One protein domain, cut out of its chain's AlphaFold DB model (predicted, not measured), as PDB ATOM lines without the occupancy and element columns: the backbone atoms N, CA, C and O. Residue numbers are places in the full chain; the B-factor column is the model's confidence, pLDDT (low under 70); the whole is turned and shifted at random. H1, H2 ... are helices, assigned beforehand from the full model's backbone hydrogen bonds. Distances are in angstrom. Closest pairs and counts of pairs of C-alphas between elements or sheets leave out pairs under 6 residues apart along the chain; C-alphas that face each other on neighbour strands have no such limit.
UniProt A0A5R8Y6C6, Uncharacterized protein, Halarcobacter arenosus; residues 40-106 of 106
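This is residues 40 to 106 of the 106 residues of an uncharacterized protein of Halarcobacter arenosus (UniProt A0A5R8Y6C6). Little regular structure is found here: a long helix, H2, and a short one, H1, lie on opposite sides of a core of loops, and within residues 40 to 70 the chain folds back on itself around Leu 58. The printed part has 67 residues with two named helices, H1 then H2, and no named strand; the class is all helix, though the helices hold only 26 residues. The whole is compact, with a radius of gyration of the C-alphas of 11.3 A and spans of 32 by 30 by 20 A.

Find C-alpha 89 at (98.873, 80.000, 144.976); from there H2, residues 89 to 105, runs 24.9 A to C-alpha 105 at (104.129, 59.410, 157.940). Look back to C-alpha 71 at (101.920, 69.110, 131.629), where H1, residues 71 to 79, begins; it is 12.1 A long.

H2 and H1 are apart, joined by a short link of 9 residues. Residues 52 to 53 pair with residues 66 to 67, antiparallel. In H1 and H2 every O i to N i+4 pair is within hydrogen-bond range.

The two C-alphas farthest apart, those of Ile 80 and Ser 106, are 34.3 A apart. The printed part has no cut. Look for pLDDT under 70 at residues 57 to 60.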
ATOM      1  N   CYS A  40      97.036  64.479 138.574       98.38
ATOM      2  CA  CYS A  40      97.330  65.885 138.796       98.38
ATOM      3  C   CYS A  40      96.476  66.415 139.948       98.38
ATOM      4  O   CYS A  40      95.250  66.438 139.868       98.38
ATOM      5  N   GLN A  41      97.110  66.936 140.991       98.12
ATOM      6  CA  GLN A  41      96.414  67.434 142.182       98.12
ATOM      7  C   GLN A  41      95.738  68.800 141.969       98.12
ATOM      8  O   GLN A  41      95.102  69.318 142.880       98.12
ATOM      9  N   ILE A  42      95.868  69.386 140.772       97.38
ATOM     10  CA  ILE A  42      95.202  70.639 140.388       97.38
ATOM     11  C   ILE A  42      93.916  70.371 139.600       97.38
ATOM     12  O   ILE A  42      92.914  71.039 139.834       97.38
ATOM     13  N   CYS A  43      93.937  69.430 138.649       97.50
ATOM     14  CA  CYS A  43      92.817  69.217 137.722       97.50
ATOM     15  C   CYS A  43      92.368  67.756 137.555       97.50
ATOM     16  O   CYS A  43      91.410  67.510 136.829       97.50
ATOM     17  N   GLY A  44      93.046  66.791 138.183       97.62
ATOM     18  CA  GLY A  44      92.700  65.366 138.131       97.62
ATOM     19  C   GLY A  44      93.154  64.607 136.878       97.62
ATOM     20  O   GLY A  44      92.860  63.425 136.765       97.62
ATOM     21  N   SER A  45      93.861  65.247 135.941       97.62
ATOM     22  CA  SER A  45      94.405  64.584 134.741       97.62
ATOM     23  C   SER A  45      95.547  63.609 135.066       97.62
ATOM     24  O   SER A  45      96.327  63.861 135.981       97.62
ATOM     25  N   ASP A  46      95.671  62.549 134.273       96.19
ATOM     26  CA  ASP A  46      96.724  61.522 134.290       96.19
ATOM     27  C   ASP A  46      97.920  61.824 133.358       96.19
ATOM     28  O   ASP A  46      98.915  61.101 133.371       96.19
ATOM     29  N   ASP A  47      97.873  62.913 132.581       96.00
ATOM     30  CA  ASP A  47      98.968  63.372 131.708       96.00
ATOM     31  C   ASP A  47     100.055  64.101 132.521       96.00
ATOM     32  O   ASP A  47     100.208  65.327 132.471       96.00
ATOM     33  N   LEU A  48     100.739  63.342 133.377       97.38
ATOM     34  CA  LEU A  48     101.650  63.853 134.397       97.38
ATOM     35  C   LEU A  48     102.976  64.369 133.823       97.38
ATOM     36  O   LEU A  48     103.591  63.761 132.952       97.38
ATOM     37  N   ASP A  49     103.454  65.468 134.401       97.44
ATOM     38  CA  ASP A  49     104.820  65.967 134.254       97.44
ATOM     39  C   ASP A  49     105.631  65.658 135.528       97.44
ATOM     40  O   ASP A  49     105.122  65.129 136.519       97.44
ATOM     41  N   TYR A  50     106.912  66.022 135.536       96.75
ATOM     42  CA  TYR A  50     107.722  65.992 136.744       96.75
ATOM     43  C   TYR A  50     107.109  66.882 137.849       96.75
ATOM     44  O   TYR A  50     106.673  68.001 137.552       96.75
ATOM     45  N   PRO A  51     107.131  66.448 139.130       97.19
ATOM     46  CA  PRO A  51     106.537  67.196 140.232       97.19
ATOM     47  C   PRO A  51     106.970  68.663 140.314       97.19
ATOM     48  O   PRO A  51     108.153  68.999 140.201       97.19
ATOM     49  N   HIS A  52     106.005  69.540 140.581       95.19
ATOM     50  CA  HIS A  52     106.222  70.980 140.668       95.19
ATOM     51  C   HIS A  52     106.452  71.432 142.113       95.19
ATOM     52  O   HIS A  52     105.760  70.988 143.023       95.19
ATOM     53  N   HIS A  53     107.387  72.358 142.335       94.25
ATOM     54  CA  HIS A  53     107.580  73.017 143.633       94.25
ATOM     55  C   HIS A  53     106.532  74.117 143.835       94.25
ATOM     56  O   HIS A  53     106.683  75.209 143.286       94.25
ATOM     57  N   ALA A  54     105.500  73.856 144.638       92.06
ATOM     58  CA  ALA A  54     104.397  74.793 144.837       92.06
ATOM     59  C   ALA A  54     104.815  76.077 145.575       92.06
ATOM     60  O   ALA A  54     104.328  77.165 145.255       92.06
ATOM     61  N   GLU A  55     105.747  75.992 146.530       87.62
ATOM     62  CA  GLU A  55     106.325  77.183 147.151       87.62
ATOM     63  C   GLU A  55     107.524  77.683 146.330       87.62
ATOM     64  O   GLU A  55     108.642  77.158 146.413       87.62
ATOM     65  N   PHE A  56     107.299  78.741 145.539       72.19
ATOM     66  CA  PHE A  56     108.353  79.436 144.797       72.19
ATOM     67  C   PHE A  56     108.362  80.956 145.028       72.19
ATOM     68  O   PHE A  56     107.331  81.622 145.085       72.19
ATOM     69  N   GLY A  57     109.570  81.527 145.108       58.00
ATOM     70  CA  GLY A  57     109.836  82.969 145.123       58.00
ATOM     71  C   GLY A  57     111.318  83.258 144.856       58.00
ATOM     72  O   GLY A  57     112.159  82.550 145.407       58.00
ATOM     73  N   LEU A  58     111.595  84.238 143.976       49.56
ATOM     74  CA  LEU A  58     112.851  84.864 143.471       49.56
ATOM     75  C   LEU A  58     114.230  84.153 143.521       49.56
ATOM     76  O   LEU A  58     115.200  84.755 143.083       49.56
ATOM     77  N   ALA A  59     114.367  82.921 144.017       53.28
ATOM     78  CA  ALA A  59     115.573  82.076 143.981       53.28
ATOM     79  C   ALA A  59     115.434  80.758 144.780       53.28
ATOM     80  O   ALA A  59     116.384  79.975 144.823       53.28
ATOM     81  N   LYS A  60     114.330  80.512 145.503       65.19
ATOM     82  CA  LYS A  60     114.295  79.464 146.540       65.19
ATOM     83  C   LYS A  60     113.117  78.514 146.355       65.19
ATOM     84  O   LYS A  60     112.024  78.808 146.823       65.19
ATOM     85  N   LYS A  61     113.385  77.386 145.696       82.88
ATOM     86  CA  LYS A  61     112.517  76.200 145.675       82.88
ATOM     87  C   LYS A  61     112.618  75.474 147.023       82.88
ATOM     88  O   LYS A  61     113.723  75.413 147.573       82.88
ATOM     89  N   ASP A  62     111.502  74.969 147.537       89.88
ATOM     90  CA  ASP A  62     111.462  74.119 148.733       89.88
ATOM     91  C   ASP A  62     111.008  72.706 148.363       89.88
ATOM     92  O   ASP A  62     109.849  72.501 147.996       89.88
ATOM     93  N   ASP A  63     111.921  71.736 148.452       91.31
ATOM     94  CA  ASP A  63     111.695  70.345 148.023       91.31
ATOM     95  C   ASP A  63     110.588  69.634 148.825       91.31
ATOM     96  O   ASP A  63     110.134  68.557 148.442       91.31
ATOM     97  N   ARG A  64     110.130  70.238 149.927       92.81
ATOM     98  CA  ARG A  64     109.027  69.744 150.760       92.81
ATOM     99  C   ARG A  64     107.654  70.204 150.275       92.81
ATOM    100  O   ARG A  64     106.662  69.865 150.892       92.81
ATOM    101  N   THR A  65     107.582  70.978 149.197       94.75
ATOM    102  CA  THR A  65     106.316  71.523 148.671       94.75
ATOM    103  C   THR A  65     105.985  70.975 147.287       94.75
ATOM    104  O   THR A  65     105.362  71.651 146.470       94.75
ATOM    105  N   LEU A  66     106.451  69.761 146.988       96.06
ATOM    106  CA  LEU A  66     106.216  69.119 145.701       96.06
ATOM    107  C   LEU A  66     104.748  68.709 145.543       96.06
ATOM    108  O   LEU A  66     104.153  68.133 146.452       96.06
ATOM    109  N   ILE A  67     104.195  68.963 144.359       97.38
ATOM    110  CA  ILE A  67     102.854  68.535 143.953       97.38
ATOM    111  C   ILE A  67     102.920  67.710 142.671       97.38
ATOM    112  O   ILE A  67     103.745  67.985 141.794       97.38
ATOM    113  N   ASN A  68     102.042  66.712 142.559       98.31
ATOM    114  CA  ASN A  68     101.857  65.974 141.317       98.31
ATOM    115  C   ASN A  68     101.025  66.828 140.358       98.31
ATOM    116  O   ASN A  68      99.958  67.325 140.732       98.31
ATOM    117  N   ILE A  69     101.509  67.034 139.139       98.25
ATOM    118  CA  ILE A  69     100.936  68.013 138.218       98.25
ATOM    119  C   ILE A  69     100.975  67.490 136.786       98.25
ATOM    120  O   ILE A  69     101.916  66.804 136.403       98.25
ATOM    121  N   CYS A  70      99.969  67.833 135.985       98.44
ATOM    122  CA  CYS A  70      99.972  67.536 134.556       98.44
ATOM    123  C   CYS A  70     100.735  68.590 133.747       98.44
ATOM    124  O   CYS A  70     100.853  69.748 134.170       98.44
ATOM    125  N   VAL A  71     101.180  68.219 132.543       97.31
ATOM    126  CA  VAL A  71     101.920  69.110 131.629       97.31
ATOM    127  C   VAL A  71     101.181  70.443 131.386       97.31
ATOM    128  O   VAL A  71     101.809  71.504 131.518       97.31
ATOM    129  N   PRO A  72      99.856  70.473 131.110       97.69
ATOM    130  CA  PRO A  72      99.133  71.732 130.908       97.69
ATOM    131  C   PRO A  72      99.139  72.650 132.135       97.69
ATOM    132  O   PRO A  72      99.374  73.855 132.002       97.69
ATOM    133  N   CYS A  73      98.915  72.094 133.330       97.69
ATOM    134  CA  CYS A  73      98.906  72.879 134.562       97.69
ATOM    135  C   CYS A  73     100.306  73.393 134.903       97.69
ATOM    136  O   CYS A  73     100.462  74.558 135.272       97.69
ATOM    137  N   HIS A  74     101.330  72.552 134.724       96.69
ATOM    138  CA  HIS A  74     102.713  72.926 134.992       96.69
ATOM    139  C   HIS A  74     103.155  74.085 134.096       96.69
ATOM    140  O   HIS A  74     103.710  75.081 134.571       96.69
ATOM    141  N   ARG A  75     102.807  74.011 132.805       96.44
ATOM    142  CA  ARG A  75     103.058  75.087 131.849       96.44
ATOM    143  C   ARG A  75     102.302  76.366 132.212       96.44
ATOM    144  O   ARG A  75     102.891  77.444 132.169       96.44
ATOM    145  N   HIS A  76     101.026  76.262 132.589       95.88
ATOM    146  CA  HIS A  76     100.210  77.417 132.970       95.88
ATOM    147  C   HIS A  76     100.798  78.159 134.176       95.88
ATOM    148  O   HIS A  76     100.948  79.379 134.117       95.88
ATOM    149  N   ILE A  77     101.206  77.448 135.234       93.69
ATOM    150  CA  ILE A  77     101.807  78.076 136.421       93.69
ATOM    151  C   ILE A  77     103.093  78.831 136.063       93.69
ATOM    152  O   ILE A  77     103.321  79.932 136.566       93.69
ATOM    153  N   HIS A  78     103.928  78.274 135.181       92.44
ATOM    154  CA  HIS A  78     105.177  78.918 134.776       92.44
ATOM    155  C   HIS A  78     104.995  80.090 133.800       92.44
ATOM    156  O   HIS A  78     105.825  80.997 133.806       92.44
ATOM    157  N   GLN A  79     103.951  80.078 132.968       94.56
ATOM    158  CA  GLN A  79     103.740  81.092 131.926       94.56
ATOM    159  C   GLN A  79     102.775  82.207 132.339       94.56
ATOM    160  O   GLN A  79     103.000  83.365 132.003       94.56
ATOM    161  N   ILE A  80     101.696  81.852 133.032       95.06
ATOM    162  CA  ILE A  80     100.580  82.746 133.364       95.06
ATOM    163  C   ILE A  80     100.552  83.004 134.872       95.06
ATOM    164  O   ILE A  80     100.395  84.145 135.307       95.06
ATOM    165  N   GLY A  81     100.770  81.964 135.677       92.75
ATOM    166  CA  GLY A  81     100.757  82.045 137.132       92.75
ATOM    167  C   GLY A  81      99.450  81.539 137.734       92.75
ATOM    168  O   GLY A  81      98.960  80.479 137.363       92.75
ATOM    169  N   PHE A  82      98.933  82.271 138.718       93.06
ATOM    170  CA  PHE A  82      97.734  81.919 139.482       93.06
ATOM    171  C   PHE A  82      96.667  83.012 139.330       93.06
ATOM    172  O   PHE A  82      97.040  84.172 139.138       93.06
ATOM    173  N   PRO A  83      95.372  82.693 139.510       94.88
ATOM    174  CA  PRO A  83      94.813  81.383 139.878       94.88
ATOM    175  C   PRO A  83      94.771  80.386 138.711       94.88
ATOM    176  O   PRO A  83      94.781  80.785 137.552       94.88
ATOM    177  N   ILE A  84      94.680  79.090 139.025       95.19
ATOM    178  CA  ILE A  84      94.560  78.003 138.044       95.19
ATOM    179  C   ILE A  84      93.490  77.005 138.497       95.19
ATOM    180  O   ILE A  84      93.515  76.555 139.635       95.19
ATOM    181  N   HIS A  85      92.520  76.684 137.632       95.38
ATOM    182  CA  HIS A  85      91.390  75.795 137.963       95.38
ATOM    183  C   HIS A  85      90.657  76.158 139.274       95.38
ATOM    184  O   HIS A  85      90.173  75.294 139.995       95.38
ATOM    185  N   GLY A  86      90.577  77.454 139.596       94.56
ATOM    186  CA  GLY A  86      89.964  77.945 140.837       94.56
ATOM    187  C   GLY A  86      90.864  77.874 142.076       94.56
ATOM    188  O   GLY A  86      90.479  78.401 143.114       94.56
ATOM    189  N   LEU A  87      92.068  77.302 141.970       95.06
ATOM    190  CA  LEU A  87      93.052  77.264 143.048       95.06
ATOM    191  C   LEU A  87      93.938  78.511 143.032       95.06
ATOM    192  O   LEU A  87      94.493  78.915 142.000       95.06
ATOM    193  N   SER A  88      94.102  79.111 144.204       95.75
ATOM    194  CA  SER A  88      95.092  80.149 144.442       95.75
ATOM    195  C   SER A  88      96.489  79.546 144.618       95.75
ATOM    196  O   SER A  88      96.670  78.344 144.819       95.75
ATOM    197  N   ARG A  89      97.508  80.413 144.623       93.25
ATOM    198  CA  ARG A  89      98.873  80.000 144.976       93.25
ATOM    199  C   ARG A  89      98.925  79.348 146.362       93.25
ATOM    200  O   ARG A  89      99.624  78.356 146.541       93.25
ATOM    201  N   ILE A  90      98.197  79.905 147.330       94.00
ATOM    202  CA  ILE A  90      98.192  79.414 148.714       94.00
ATOM    203  C   ILE A  90      97.619  77.997 148.770       94.00
ATOM    204  O   ILE A  90      98.196  77.146 149.444       94.00
ATOM    205  N   ASP A  91      96.566  77.718 148.000       95.50
ATOM    206  CA  ASP A  91      95.964  76.383 147.937       95.50
ATOM    207  C   ASP A  91      96.960  75.356 147.392       95.50
ATOM    208  O   ASP A  91      97.153  74.300 147.984       95.50
ATOM    209  N   THR A  92      97.691  75.691 146.324       94.75
ATOM    210  CA  THR A  92      98.716  74.775 145.794       94.75
ATOM    211  C   THR A  92      99.892  74.557 146.746       94.75
ATOM    212  O   THR A  92     100.416  73.447 146.821       94.75
ATOM    213  N   ILE A  93     100.285  75.576 147.520       94.75
ATOM    214  CA  ILE A  93     101.312  75.436 148.563       94.75
ATOM    215  C   ILE A  93     100.825  74.493 149.666       94.75
ATOM    216  O   ILE A  93     101.596  73.656 150.133       94.75
ATOM    217  N   LYS A  94      99.550  74.602 150.057       96.19
ATOM    218  CA  LYS A  94      98.922  73.723 151.046       96.19
ATOM    219  C   LYS A  94      98.995  72.259 150.610       96.19
ATOM    220  O   LYS A  94      99.492  71.448 151.380       96.19
ATOM    221  N   ILE A  95      98.635  71.961 149.358       96.94
ATOM    222  CA  ILE A  95      98.755  70.610 148.774       96.94
ATOM    223  C   ILE A  95     100.202  70.102 148.864       96.94
ATOM    224  O   ILE A  95     100.446  68.958 149.239       96.94
ATOM    225  N   GLY A  96     101.182  70.954 148.546       96.44
ATOM    226  CA  GLY A  96     102.596  70.590 148.635       96.44
ATOM    227  C   GLY A  96     103.025  70.197 150.051       96.44
ATOM    228  O   GLY A  96     103.737  69.208 150.223       96.44
ATOM    229  N   TRP A  97     102.578  70.940 151.068       96.38
ATOM    230  CA  TRP A  97     102.864  70.615 152.467       96.38
ATOM    231  C   TRP A  97     102.130  69.365 152.950       96.38
ATOM    232  O   TRP A  97     102.755  68.540 153.614       96.38
ATOM    233  N   GLU A  98     100.865  69.188 152.563       97.69
ATOM    234  CA  GLU A  98     100.081  67.975 152.843       97.69
ATOM    235  C   GLU A  98     100.795  66.736 152.285       97.69
ATOM    236  O   GLU A  98     101.038  65.778 153.013       97.69
ATOM    237  N   ASN A  99     101.283  66.795 151.041       97.75
ATOM    238  CA  ASN A  99     102.078  65.714 150.463       97.75
ATOM    239  C   ASN A  99     103.357  65.410 151.261       97.75
ATOM    240  O   ASN A  99     103.771  64.256 151.363       97.75
ATOM    241  N   ASN A 100     104.029  66.434 151.790       96.56
ATOM    242  CA  ASN A 100     105.215  66.232 152.615       96.56
ATOM    243  C   ASN A 100     104.881  65.594 153.965       96.56
ATOM    244  O   ASN A 100     105.654  64.759 154.429       96.56
ATOM    245  N   GLU A 101     103.776  65.987 154.594       97.62
ATOM    246  CA  GLU A 101     103.304  65.357 155.828       97.62
ATOM    247  C   GLU A 101     102.946  63.890 155.590       97.62
ATOM    248  O   GLU A 101     103.376  63.031 156.358       97.62
ATOM    249  N   GLU A 102     102.245  63.580 154.499       97.50
ATOM    250  CA  GLU A 102     101.946  62.198 154.117       97.50
ATOM    251  C   GLU A 102     103.224  61.373 153.903       97.50
ATOM    252  O   GLU A 102     103.336  60.281 154.450       97.50
ATOM    253  N   PHE A 103     104.215  61.912 153.187       97.00
ATOM    254  CA  PHE A 103     105.497  61.237 152.954       97.00
ATOM    255  C   PHE A 103     106.282  60.957 154.246       97.00
ATOM    256  O   PHE A 103     106.986  59.960 154.344       97.00
ATOM    257  N   ILE A 104     106.216  61.852 155.235       95.81
ATOM    258  CA  ILE A 104     106.914  61.658 156.517       95.81
ATOM    259  C   ILE A 104     106.241  60.558 157.354       95.81
ATOM    260  O   ILE A 104     106.913  59.916 158.160       95.81
ATOM    261  N   ASN A 105     104.934  60.356 157.171       95.25
ATOM    262  CA  ASN A 105     104.129  59.410 157.940       95.25
ATOM    263  C   ASN A 105     103.939  58.041 157.252       95.25
ATOM    264  O   ASN A 105     103.317  57.164 157.855       95.25
ATOM    265  N   SER A 106     104.432  57.864 156.020       87.44
ATOM    266  CA  SER A 106     104.404  56.602 155.259       87.44
ATOM    267  C   SER A 106     105.587  55.698 155.586       87.44
ATOM    268  O   SER A 106     105.369  54.481 155.758       87.44
TER     269      SER A 106